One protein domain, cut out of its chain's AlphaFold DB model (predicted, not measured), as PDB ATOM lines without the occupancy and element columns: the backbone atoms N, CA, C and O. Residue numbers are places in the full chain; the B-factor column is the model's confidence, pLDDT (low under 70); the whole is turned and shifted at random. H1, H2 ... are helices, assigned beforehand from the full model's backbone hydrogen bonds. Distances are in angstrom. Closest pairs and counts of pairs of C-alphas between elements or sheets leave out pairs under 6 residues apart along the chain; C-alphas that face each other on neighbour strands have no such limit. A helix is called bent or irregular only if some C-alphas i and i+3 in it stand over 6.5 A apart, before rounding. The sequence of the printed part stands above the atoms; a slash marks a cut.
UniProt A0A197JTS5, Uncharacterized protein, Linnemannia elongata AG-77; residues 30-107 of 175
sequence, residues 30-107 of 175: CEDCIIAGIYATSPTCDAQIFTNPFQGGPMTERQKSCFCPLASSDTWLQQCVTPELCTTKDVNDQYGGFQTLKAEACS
ATOM      1  N   CYS A  30      19.172 100.772  12.922       84.81
ATOM      2  CA  CYS A  30      19.341 101.884  13.850       84.81
ATOM      3  C   CYS A  30      20.386 101.590  14.933       84.81
ATOM      4  O   CYS A  30      21.286 102.390  15.187       84.81
ATOM      5  N   GLU A  31      20.256 100.433  15.575       84.62
ATOM      6  CA  GLU A  31      21.105 100.009  16.681       84.62
ATOM      7  C   GLU A  31      22.554  99.814  16.229       84.62
ATOM      8  O   GLU A  31      23.462 100.298  16.900       84.62
ATOM      9  N   ASP A  32      22.769  99.238  15.044       87.12
ATOM     10  CA  ASP A  32      24.102  99.131  14.440       87.12
ATOM     11  C   ASP A  32      24.739 100.507  14.204       87.12
ATOM     12  O   ASP A  32      25.918 100.705  14.509       87.12
ATOM     13  N   CYS A  33      23.969 101.486  13.713       89.56
ATOM     14  CA  CYS A  33      24.478 102.843  13.532       89.56
ATOM     15  C   CYS A  33      24.865 103.485  14.869       89.56
ATOM     16  O   CYS A  33      25.946 104.064  14.996       89.56
ATOM     17  N   ILE A  34      24.004 103.354  15.882       88.25
ATOM     18  CA  ILE A  34      24.260 103.895  17.218       88.25
ATOM     19  C   ILE A  34      25.519 103.249  17.806       88.25
ATOM     20  O   ILE A  34      26.409 103.964  18.258       88.25
ATOM     21  N   ILE A  35      25.644 101.922  17.748       87.44
ATOM     22  CA  ILE A  35      26.817 101.189  18.240       87.44
ATOM     23  C   ILE A  35      28.092 101.638  17.511       87.44
ATOM     24  O   ILE A  35      29.106 101.911  18.158       87.44
ATOM     25  N   ALA A  36      28.049 101.783  16.185       88.94
ATOM     26  CA  ALA A  36      29.180 102.282  15.407       88.94
ATOM     27  C   ALA A  36      29.577 103.712  15.816       88.94
ATOM     28  O   ALA A  36      30.762 104.002  15.998       88.94
ATOM     29  N   GLY A  37      28.597 104.596  16.024       88.88
ATOM     30  CA  GLY A  37      28.823 105.961  16.499       88.88
ATOM     31  C   GLY A  37      29.419 106.015  17.909       88.88
ATOM     32  O   GLY A  37      30.286 106.853  18.183       88.88
ATOM     33  N   ILE A  38      29.027 105.080  18.780       88.38
ATOM     34  CA  ILE A  38      29.614 104.933  20.112       88.38
ATOM     35  C   ILE A  38      31.095 104.568  20.007       88.38
ATOM     36  O   ILE A  38      31.924 105.263  20.593       88.38
ATOM     37  N   TYR A  39      31.446 103.535  19.239       87.88
ATOM     38  CA  TYR A  39      32.845 103.125  19.083       87.88
ATOM     39  C   TYR A  39      33.708 104.204  18.424       87.88
ATOM     40  O   TYR A  39      34.864 104.382  18.802       87.88
ATOM     41  N   ALA A  40      33.144 104.970  17.486       87.50
ATOM     42  CA  ALA A  40      33.843 106.086  16.855       87.50
ATOM     43  C   ALA A  40      34.125 107.242  17.832       87.50
ATOM     44  O   ALA A  40      35.162 107.897  17.743       87.50
ATOM     45  N   THR A  41      33.206 107.499  18.765       87.88
ATOM     46  CA  THR A  41      33.314 108.613  19.721       87.88
ATOM     47  C   THR A  41      34.114 108.233  20.963       87.88
ATOM     48  O   THR A  41      34.786 109.073  21.561       87.88
ATOM     49  N   SER A  42      34.038 106.968  21.367       87.25
ATOM     50  CA  SER A  42      34.609 106.468  22.605       87.25
ATOM     51  C   SER A  42      35.353 105.156  22.350       87.25
ATOM     52  O   SER A  42      34.755 104.079  22.386       87.25
ATOM     53  N   PRO A  43      36.679 105.212  22.123       82.94
ATOM     54  CA  PRO A  43      37.483 104.019  21.838       82.94
ATOM     55  C   PRO A  43      37.628 103.096  23.058       82.94
ATOM     56  O   PRO A  43      38.152 101.993  22.953       82.94
ATOM     57  N   THR A  44      37.199 103.553  24.237       85.44
ATOM     58  CA  THR A  44      37.153 102.765  25.473       85.44
ATOM     59  C   THR A  44      35.867 101.949  25.591       85.44
ATOM     60  O   THR A  44      35.778 101.095  26.477       85.44
ATOM     61  N   CYS A  45      34.879 102.189  24.723       86.62
ATOM     62  CA  CYS A  45      33.687 101.363  24.632       86.62
ATOM     63  C   CYS A  45      33.978 100.055  23.899       86.62
ATOM     64  O   CYS A  45      34.620 100.038  22.855       86.62
ATOM     65  N   ASP A  46      33.438  98.956  24.420       85.94
ATOM     66  CA  ASP A  46      33.524  97.638  23.799       85.94
ATOM     67  C   ASP A  46      32.225  96.850  23.994       85.94
ATOM     68  O   ASP A  46      31.402  97.178  24.853       85.94
ATOM     69  N   ALA A  47      32.058  95.777  23.218       80.69
ATOM     70  CA  ALA A  47      30.844  94.965  23.214       80.69
ATOM     71  C   ALA A  47      30.460  94.418  24.603       80.69
ATOM     72  O   ALA A  47      29.273  94.241  24.879       80.69
ATOM     73  N   GLN A  48      31.428  94.195  25.506       78.44
ATOM     74  CA  GLN A  48      31.137  93.690  26.852       78.44
ATOM     75  C   GLN A  48      30.294  94.672  27.668       78.44
ATOM     76  O   GLN A  48      29.461  94.247  28.472       78.44
ATOM     77  N   ILE A  49      30.476  95.977  27.442       80.00
ATOM     78  CA  ILE A  49      29.747  97.034  28.150       80.00
ATOM     79  C   ILE A  49      28.254  96.994  27.804       80.00
ATOM     80  O   ILE A  49      27.421  97.252  28.671       80.00
ATOM     81  N   PHE A  50      27.917  96.606  26.573       74.38
ATOM     82  CA  PHE A  50      26.536  96.496  26.101       74.38
ATOM     83  C   PHE A  50      25.892  95.154  26.449       74.38
ATOM     84  O   PHE A  50      24.700  95.106  26.736       74.38
ATOM     85  N   THR A  51      26.666  94.064  26.497       73.19
ATOM     86  CA  THR A  51      26.135  92.746  26.895       73.19
ATOM     87  C   THR A  51      25.762  92.651  28.371       73.19
ATOM     88  O   THR A  51      24.966  91.791  28.741       73.19
ATOM     89  N   ASN A  52      26.323  93.515  29.222       66.69
ATOM     90  CA  ASN A  52      26.003  93.555  30.644       66.69
ATOM     91  C   ASN A  52      25.452  94.945  30.996       66.69
ATOM     92  O   ASN A  52      26.165  95.769  31.585       66.69
ATOM     93  N   PRO A  53      24.210  95.243  30.560       64.25
ATOM     94  CA  PRO A  53      23.628  96.560  30.733       64.25
ATOM     95  C   PRO A  53      23.543  96.902  32.217       64.25
ATOM     96  O   PRO A  53      23.407  96.035  33.082       64.25
ATOM     97  N   PHE A  54      23.640  98.193  32.501       65.56
ATOM     98  CA  PHE A  54      23.586  98.742  33.845       65.56
ATOM     99  C   PHE A  54      22.341  98.248  34.600       65.56
ATOM    100  O   PHE A  54      21.222  98.653  34.299       65.56
ATOM    101  N   GLN A  55      22.528  97.377  35.597       70.56
ATOM    102  CA  GLN A  55      21.427  96.786  36.372       70.56
ATOM    103  C   GLN A  55      21.042  97.615  37.611       70.56
ATOM    104  O   GLN A  55      20.592  97.069  38.615       70.56
ATOM    105  N   GLY A  56      21.240  98.936  37.570       67.62
ATOM    106  CA  GLY A  56      20.884  99.827  38.682       67.62
ATOM    107  C   GLY A  56      21.845  99.794  39.880       67.62
ATOM    108  O   GLY A  56      21.448 100.155  40.984       67.62
ATOM    109  N   GLY A  57      23.091  99.350  39.683       74.06
ATOM    110  CA  GLY A  57      24.186  99.438  40.665       74.06
ATOM    111  C   GLY A  57      25.234 100.477  40.251       74.06
ATOM    112  O   GLY A  57      25.106 101.028  39.176       74.06
ATOM    113  N   PRO A  58      26.290 100.753  41.032       78.06
ATOM    114  CA  PRO A  58      27.289 101.753  40.648       78.06
ATOM    115  C   PRO A  58      27.989 101.386  39.329       78.06
ATOM    116  O   PRO A  58      28.408 100.240  39.143       78.06
ATOM    117  N   MET A  59      28.161 102.364  38.433       80.31
ATOM    118  CA  MET A  59      28.912 102.157  37.189       80.31
ATOM    119  C   MET A  59      30.349 101.714  37.478       80.31
ATOM    120  O   MET A  59      31.052 102.309  38.299       80.31
ATOM    121  N   THR A  60      30.815 100.708  36.740       85.19
ATOM    122  CA  THR A  60      32.231 100.324  36.741       85.19
ATOM    123  C   THR A  60      33.089 101.416  36.096       85.19
ATOM    124  O   THR A  60      32.630 102.130  35.207       85.19
ATOM    125  N   GLU A  61      34.364 101.520  36.477       83.88
ATOM    126  CA  GLU A  61      35.303 102.487  35.874       83.88
ATOM    127  C   GLU A  61      35.394 102.357  34.343       83.88
ATOM    128  O   GLU A  61      35.516 103.351  33.628       83.88
ATOM    129  N   ARG A  62      35.244 101.134  33.818       83.56
ATOM    130  CA  ARG A  62      35.201 100.873  32.374       83.56
ATOM    131  C   ARG A  62      33.959 101.480  31.718       83.56
ATOM    132  O   ARG A  62      34.075 102.139  30.689       83.56
ATOM    133  N   GLN A  63      32.789 101.319  32.338       85.31
ATOM    134  CA  GLN A  63      31.547 101.946  31.875       85.31
ATOM    135  C   GLN A  63      31.647 103.474  31.927       85.31
ATOM    136  O   GLN A  63      31.321 104.132  30.946       85.31
ATOM    137  N   LYS A  64      32.176 104.044  33.016       85.69
ATOM    138  CA  LYS A  64      32.376 105.498  33.141       85.69
ATOM    139  C   LYS A  64      33.260 106.060  32.026       85.69
ATOM    140  O   LYS A  64      32.886 107.033  31.374       85.69
ATOM    141  N   SER A  65      34.396 105.406  31.768       85.06
ATOM    142  CA  SER A  65      35.335 105.785  30.706       85.06
ATOM    143  C   SER A  65      34.708 105.708  29.309       85.06
ATOM    144  O   SER A  65      35.001 106.546  28.461       85.06
ATOM    145  N   CYS A  66      33.810 104.745  29.085       87.50
ATOM    146  CA  CYS A  66      33.055 104.606  27.842       87.50
ATOM    147  C   CYS A  66      31.971 105.692  27.686       87.50
ATOM    148  O   CYS A  66      31.931 106.372  26.661       87.50
ATOM    149  N   PHE A  67      31.118 105.902  28.697       86.19
ATOM    150  CA  PHE A  67      29.941 106.776  28.597       86.19
ATOM    151  C   PHE A  67      30.238 108.272  28.742       86.19
ATOM    152  O   PHE A  67      29.504 109.093  28.190       86.19
ATOM    153  N   CYS A  68      31.298 108.659  29.453       85.12
ATOM    154  CA  CYS A  68      31.577 110.073  29.690       85.12
ATOM    155  C   CYS A  68      31.842 110.912  28.412       85.12
ATOM    156  O   CYS A  68      31.241 111.985  28.268       85.12
ATOM    157  N   PRO A  69      32.663 110.460  27.439       82.25
ATOM    158  CA  PRO A  69      32.819 111.183  26.173       82.25
ATOM    159  C   PRO A  69      31.533 111.182  25.328       82.25
ATOM    160  O   PRO A  69      31.223 112.194  24.701       82.25
ATOM    161  N   LEU A  70      30.736 110.106  25.368       83.44
ATOM    162  CA  LEU A  70      29.472 110.002  24.620       83.44
ATOM    163  C   LEU A  70      28.437 111.024  25.077       83.44
ATOM    164  O   LEU A  70      27.771 111.648  24.259       83.44
ATOM    165  N   ALA A  71      28.329 111.232  26.387       75.81
ATOM    166  CA  ALA A  71      27.404 112.195  26.970       75.81
ATOM    167  C   ALA A  71      27.865 113.661  26.823       75.81
ATOM    168  O   ALA A  71      27.205 114.600  27.283       75.81
ATOM    169  N   SER A  72      29.031 113.889  26.218       74.56
ATOM    170  CA  SER A  72      29.576 115.230  26.008       74.56
ATOM    171  C   SER A  72      29.154 115.849  24.670       74.56
ATOM    172  O   SER A  72      29.204 117.070  24.552       74.56
ATOM    173  N   SER A  73      28.688 115.052  23.699       79.31
ATOM    174  CA  SER A  73      28.191 115.529  22.401       79.31
ATOM    175  C   SER A  73      27.138 114.584  21.817       79.31
ATOM    176  O   SER A  73      27.312 113.374  21.881       79.31
ATOM    177  N   ASP A  74      26.085 115.119  21.191       81.31
ATOM    178  CA  ASP A  74      25.091 114.347  20.429       81.31
ATOM    179  C   ASP A  74      25.404 114.258  18.927       81.31
ATOM    180  O   ASP A  74      24.713 113.562  18.188       81.31
ATOM    181  N   THR A  75      26.464 114.919  18.450       86.38
ATOM    182  CA  THR A  75      26.771 114.994  17.010       86.38
ATOM    183  C   THR A  75      26.963 113.631  16.351       86.38
ATOM    184  O   THR A  75      26.686 113.489  15.164       86.38
ATOM    185  N   TRP A  76      27.436 112.633  17.101       85.94
ATOM    186  CA  TRP A  76      27.609 111.266  16.608       85.94
ATOM    187  C   TRP A  76      26.270 110.531  16.450       85.94
ATOM    188  O   TRP A  76      26.102 109.776  15.498       85.94
ATOM    189  N   LEU A  77      25.291 110.811  17.318       86.75
ATOM    190  CA  LEU A  77      23.925 110.282  17.230       86.75
ATOM    191  C   LEU A  77      23.168 110.880  16.042       86.75
ATOM    192  O   LEU A  77      22.432 110.172  15.359       86.75
ATOM    193  N   GLN A  78      23.374 112.171  15.758       87.12
ATOM    194  CA  GLN A  78      22.707 112.844  14.638       87.12
ATOM    195  C   GLN A  78      23.073 112.241  13.274       87.12
ATOM    196  O   GLN A  78      22.273 112.317  12.346       87.12
ATOM    197  N   GLN A  79      24.237 111.592  13.145       87.50
ATOM    198  CA  GLN A  79      24.613 110.893  11.908       87.50
ATOM    199  C   GLN A  79      23.740 109.661  11.630       87.50
ATOM    200  O   GLN A  79      23.635 109.237  10.482       87.50
ATOM    201  N   CYS A  80      23.076 109.123  12.656       87.69
ATOM    202  CA  CYS A  80      22.168 107.987  12.533       87.69
ATOM    203  C   CYS A  80      20.725 108.381  12.211       87.69
ATOM    204  O   CYS A  80      19.907 107.509  11.918       87.69
ATOM    205  N   VAL A  81      20.395 109.678  12.235       89.94
ATOM    206  CA  VAL A  81      19.055 110.167  11.895       89.94
ATOM    207  C   VAL A  81      18.884 110.137  10.379       89.94
ATOM    208  O   VAL A  81      19.145 111.110   9.671       89.94
ATOM    209  N   THR A  82      18.416 109.003   9.874       85.50
ATOM    210  CA  THR A  82      18.019 108.836   8.477       85.50
ATOM    211  C   THR A  82      16.714 108.048   8.420       85.50
ATOM    212  O   THR A  82      16.472 107.196   9.275       85.50
ATOM    213  N   PRO A  83      15.856 108.286   7.413       77.69
ATOM    214  CA  PRO A  83      14.581 107.579   7.297       77.69
ATOM    215  C   PRO A  83      14.725 106.054   7.147       77.69
ATOM    216  O   PRO A  83      13.748 105.347   7.368       77.69
ATOM    217  N   GLU A  84      15.913 105.554   6.789       79.44
ATOM    218  CA  GLU A  84      16.194 104.118   6.659       79.44
ATOM    219  C   GLU A  84      16.878 103.499   7.889       79.44
ATOM    220  O   GLU A  84      16.803 102.284   8.065       79.44
ATOM    221  N   LEU A  85      17.537 104.301   8.737       84.94
ATOM    222  CA  LEU A  85      18.262 103.815   9.916       84.94
ATOM    223  C   LEU A  85      17.459 104.065  11.194       84.94
ATOM    224  O   LEU A  85      16.875 103.125  11.721       84.94
ATOM    225  N   CYS A  86      17.402 105.313  11.675       84.88
ATOM    226  CA  CYS A  86      16.720 105.699  12.913       84.88
ATOM    227  C   CYS A  86      15.757 106.869  12.707       84.88
ATOM    228  O   CYS A  86      16.094 107.866  12.058       84.88
ATOM    229  N   THR A  87      14.606 106.843  13.384       87.50
ATOM    230  CA  THR A  87      13.778 108.049  13.483       87.50
ATOM    231  C   THR A  87      14.401 109.056  14.456       87.50
ATOM    232  O   THR A  87      15.106 108.697  15.400       87.50
ATOM    233  N   THR A  88      14.092 110.344  14.283       83.56
ATOM    234  CA  THR A  88      14.506 111.394  15.233       83.56
ATOM    235  C   THR A  88      13.999 111.121  16.651       83.56
ATOM    236  O   THR A  88      14.639 111.513  17.624       83.56
ATOM    237  N   LYS A  89      12.853 110.439  16.782       82.44
ATOM    238  CA  LYS A  89      12.319 110.032  18.081       82.44
ATOM    239  C   LYS A  89      13.231 109.005  18.754       82.44
ATOM    240  O   LYS A  89      13.584 109.220  19.908       82.44
ATOM    241  N   ASP A  90      13.639 107.960  18.038       83.38
ATOM    242  CA  ASP A  90      14.503 106.906  18.590       83.38
ATOM    243  C   ASP A  90      15.839 107.487  19.061       83.38
ATOM    244  O   ASP A  90      16.290 107.219  20.173       83.38
ATOM    245  N   VAL A  91      16.434 108.366  18.251       84.12
ATOM    246  CA  VAL A  91      17.687 109.051  18.591       84.12
ATOM    247  C   VAL A  91      17.535 109.951  19.820       84.12
ATOM    248  O   VAL A  91      18.395 109.931  20.700       84.12
ATOM    249  N   ASN A  92      16.437 110.704  19.932       82.88
ATOM    250  CA  ASN A  92      16.179 111.550  21.100       82.88
ATOM    251  C   ASN A  92      15.931 110.736  22.377       82.88
ATOM    252  O   ASN A  92      16.422 111.118  23.441       82.88
ATOM    253  N   ASP A  93      15.199 109.625  22.280       81.94
ATOM    254  CA  ASP A  93      14.939 108.735  23.415       81.94
ATOM    255  C   ASP A  93      16.262 108.129  23.927       81.94
ATOM    256  O   ASP A  93      16.532 108.139  25.132       81.94
ATOM    257  N   GLN A  94      17.145 107.703  23.016       82.56
ATOM    258  CA  GLN A  94      18.481 107.201  23.355       82.56
ATOM    259  C   GLN A  94      19.374 108.291  23.953       82.56
ATOM    260  O   GLN A  94      20.008 108.086  24.989       82.56
ATOM    261  N   TYR A  95      19.384 109.483  23.353       81.62
ATOM    262  CA  TYR A  95      20.143 110.622  23.861       81.62
ATOM    263  C   TYR A  95      19.726 111.011  25.285       81.62
ATOM    264  O   TYR A  95      20.585 111.245  26.136       81.62
ATOM    265  N   GLY A  96      18.423 111.016  25.586       78.44
ATOM    266  CA  GLY A  96      17.917 111.242  26.943       78.44
ATOM    267  C   GLY A  96      18.446 110.217  27.953       78.44
ATOM    268  O   GLY A  96      18.818 110.578  29.077       78.44
ATOM    269  N   GLY A  97      18.565 108.954  27.531       80.25
ATOM    270  CA  GLY A  97      19.230 107.896  28.290       80.25
ATOM    271  C   GLY A  97      20.696 108.229  28.584       80.25
ATOM    272  O   GLY A  97      21.087 108.298  29.749       80.25
ATOM    273  N   PHE A  98      21.495 108.531  27.557       80.50
ATOM    274  CA  PHE A  98      22.915 108.881  27.721       80.50
ATOM    275  C   PHE A  98      23.134 110.128  28.591       80.50
ATOM    276  O   PHE A  98      24.049 110.157  29.415       80.50
ATOM    277  N   GLN A  99      22.276 111.141  28.465       78.06
ATOM    278  CA  GLN A  99      22.341 112.357  29.280       78.06
ATOM    279  C   GLN A  99      22.052 112.085  30.757       78.06
ATOM    280  O   GLN A  99      22.675 112.697  31.624       78.06
ATOM    281  N   THR A 100      21.156 111.144  31.054       78.06
ATOM    282  CA  THR A 100      20.899 110.701  32.433       78.06
ATOM    283  C   THR A 100      22.131 110.010  33.013       78.06
ATOM    284  O   THR A 100      22.526 110.275  34.148       78.06
ATOM    285  N   LEU A 101      22.804 109.190  32.202       76.62
ATOM    286  CA  LEU A 101      24.031 108.496  32.590       76.62
ATOM    287  C   LEU A 101      25.240 109.435  32.714       76.62
ATOM    288  O   LEU A 101      26.196 109.096  33.402       76.62
ATOM    289  N   LYS A 102      25.201 110.629  32.110       78.69
ATOM    290  CA  LYS A 102      26.287 111.621  32.147       78.69
ATOM    291  C   LYS A 102      26.754 111.946  33.556       78.69
ATOM    292  O   LYS A 102      27.953 111.964  33.817       78.69
ATOM    293  N   ALA A 103      25.812 112.254  34.446       72.06
ATOM    294  CA  ALA A 103      26.142 112.675  35.799       72.06
ATOM    295  C   ALA A 103      26.852 111.543  36.547       72.06
ATOM    296  O   ALA A 103      27.840 111.791  37.224       72.06
ATOM    297  N   GLU A 104      26.415 110.301  36.366       75.31
ATOM    298  CA  GLU A 104      26.995 109.140  37.040       75.31
ATOM    299  C   GLU A 104      28.316 108.677  36.400       75.31
ATOM    300  O   GLU A 104      29.261 108.325  37.108       75.31
ATOM    301  N   ALA A 105      28.421 108.763  35.071       78.06
ATOM    302  CA  ALA A 105      29.612 108.401  34.309       78.06
ATOM    303  C   ALA A 105      30.750 109.422  34.450       78.06
ATOM    304  O   ALA A 105      31.916 109.040  34.509       78.06
ATOM    305  N   CYS A 106      30.424 110.716  34.509       78.94
ATOM    306  CA  CYS A 106      31.402 111.807  34.554       78.94
ATOM    307  C   CYS A 106      31.610 112.403  35.954       78.94
ATOM    308  O   CYS A 106      32.387 113.351  36.105       78.94
ATOM    309  N   SER A 107      30.945 111.877  36.990       66.69
ATOM    310  CA  SER A 107      31.266 112.236  38.374       66.69
ATOM    311  C   SER A 107      32.660 111.711  38.719       66.69
ATOM    312  O   SER A 107      32.846 110.525  38.987       66.69
TER     313      SER A 107
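What this domain is: This is residues 30 to 107 of the 175 residues of an uncharacterized protein of Linnemannia elongata AG-77 (UniProt A0A197JTS5). One long, slightly kinked helix, H5, runs along one side of an elongated body, and H1 runs along the other side, with the H3 to H4 stretch bridging the space next to both. H3 packs on the late part of H5, residues 98 to 106, while H4 packs on H1, and little H2 sits off to the side near H3. The printed part has 78 residues with five named helices, H1 to H5 in chain order, and no named strand; its class is all helix. It is compact, with a radius of gyration of the C-alphas of 12.1 A, and spans 36 by 21 by 20 A.

How they stand to each other: H5, residues 88 to 106, is the longest helix and has a kink of 33 degrees near residue 100. H3, residues 61 to 70, touches H5 with the latter's residues 98 to 106 alone; the closest C-alphas, of Lys 64 and Ala 105, are 4.2 A apart. H3 and H5 run opposite ways at a steep tilt of 48 degrees. H4, residues 75 to 78, only just touches H5, with 3 pairs of C-alphas within 8 A, the closest being Leu 77 and Val 91 at 6.5 A. H1, residues 30 to 41, touches H4, and the closest C-alphas, of Gly 37 and Trp 76, are 5.4 A apart. H1 and H3 only just touch, with 3 pairs of C-alphas within 8 A, and only at their ends; the closest C-alphas, of Thr 41 and Leu 70, are 6.4 A apart, and the lines are about perpendicular at 80 degrees. H1 and H5 are near each other. H2, residues 47 to 51, is close to H3 but not clearly touching, with the C-alphas of Ile 49 and Gln 63 closest at 6.4 A. H2 is apart from H4 and H5. In H1 and H2 every O i to N i+4 pair is within hydrogen-bond range, in H3 4 of 6 and in H5 13 of 15, while H4 is too short for such a pair.

Where its parts are: H5 measures 25.7 A and ends with C-alpha 106 at (31.402, 111.807, 34.554). H1 begins with C-alpha 30 at (19.341, 101.884, 13.850) and measures 16.6 A. H3 measures 14.7 A, H2 6.4 A and H4 5.2 A. H3 and H5 are irregular, but only just: C-alphas 66 and 69 are 6.8 A apart, and C-alphas 100 and 103 are 6.54 A apart.

The domain as a whole: The two C-alphas farthest apart, of Pro 58 and Pro 83, are 36.2 A apart. The printed part has no cut. The links H1 to H2 and H3 to H4 are tight, those from H2 to H3 and H4 to H5 are short, and no link is long. Mean pLDDT of the printed part is 81.7, with residues 52 to 54, 56 and 107 under 70.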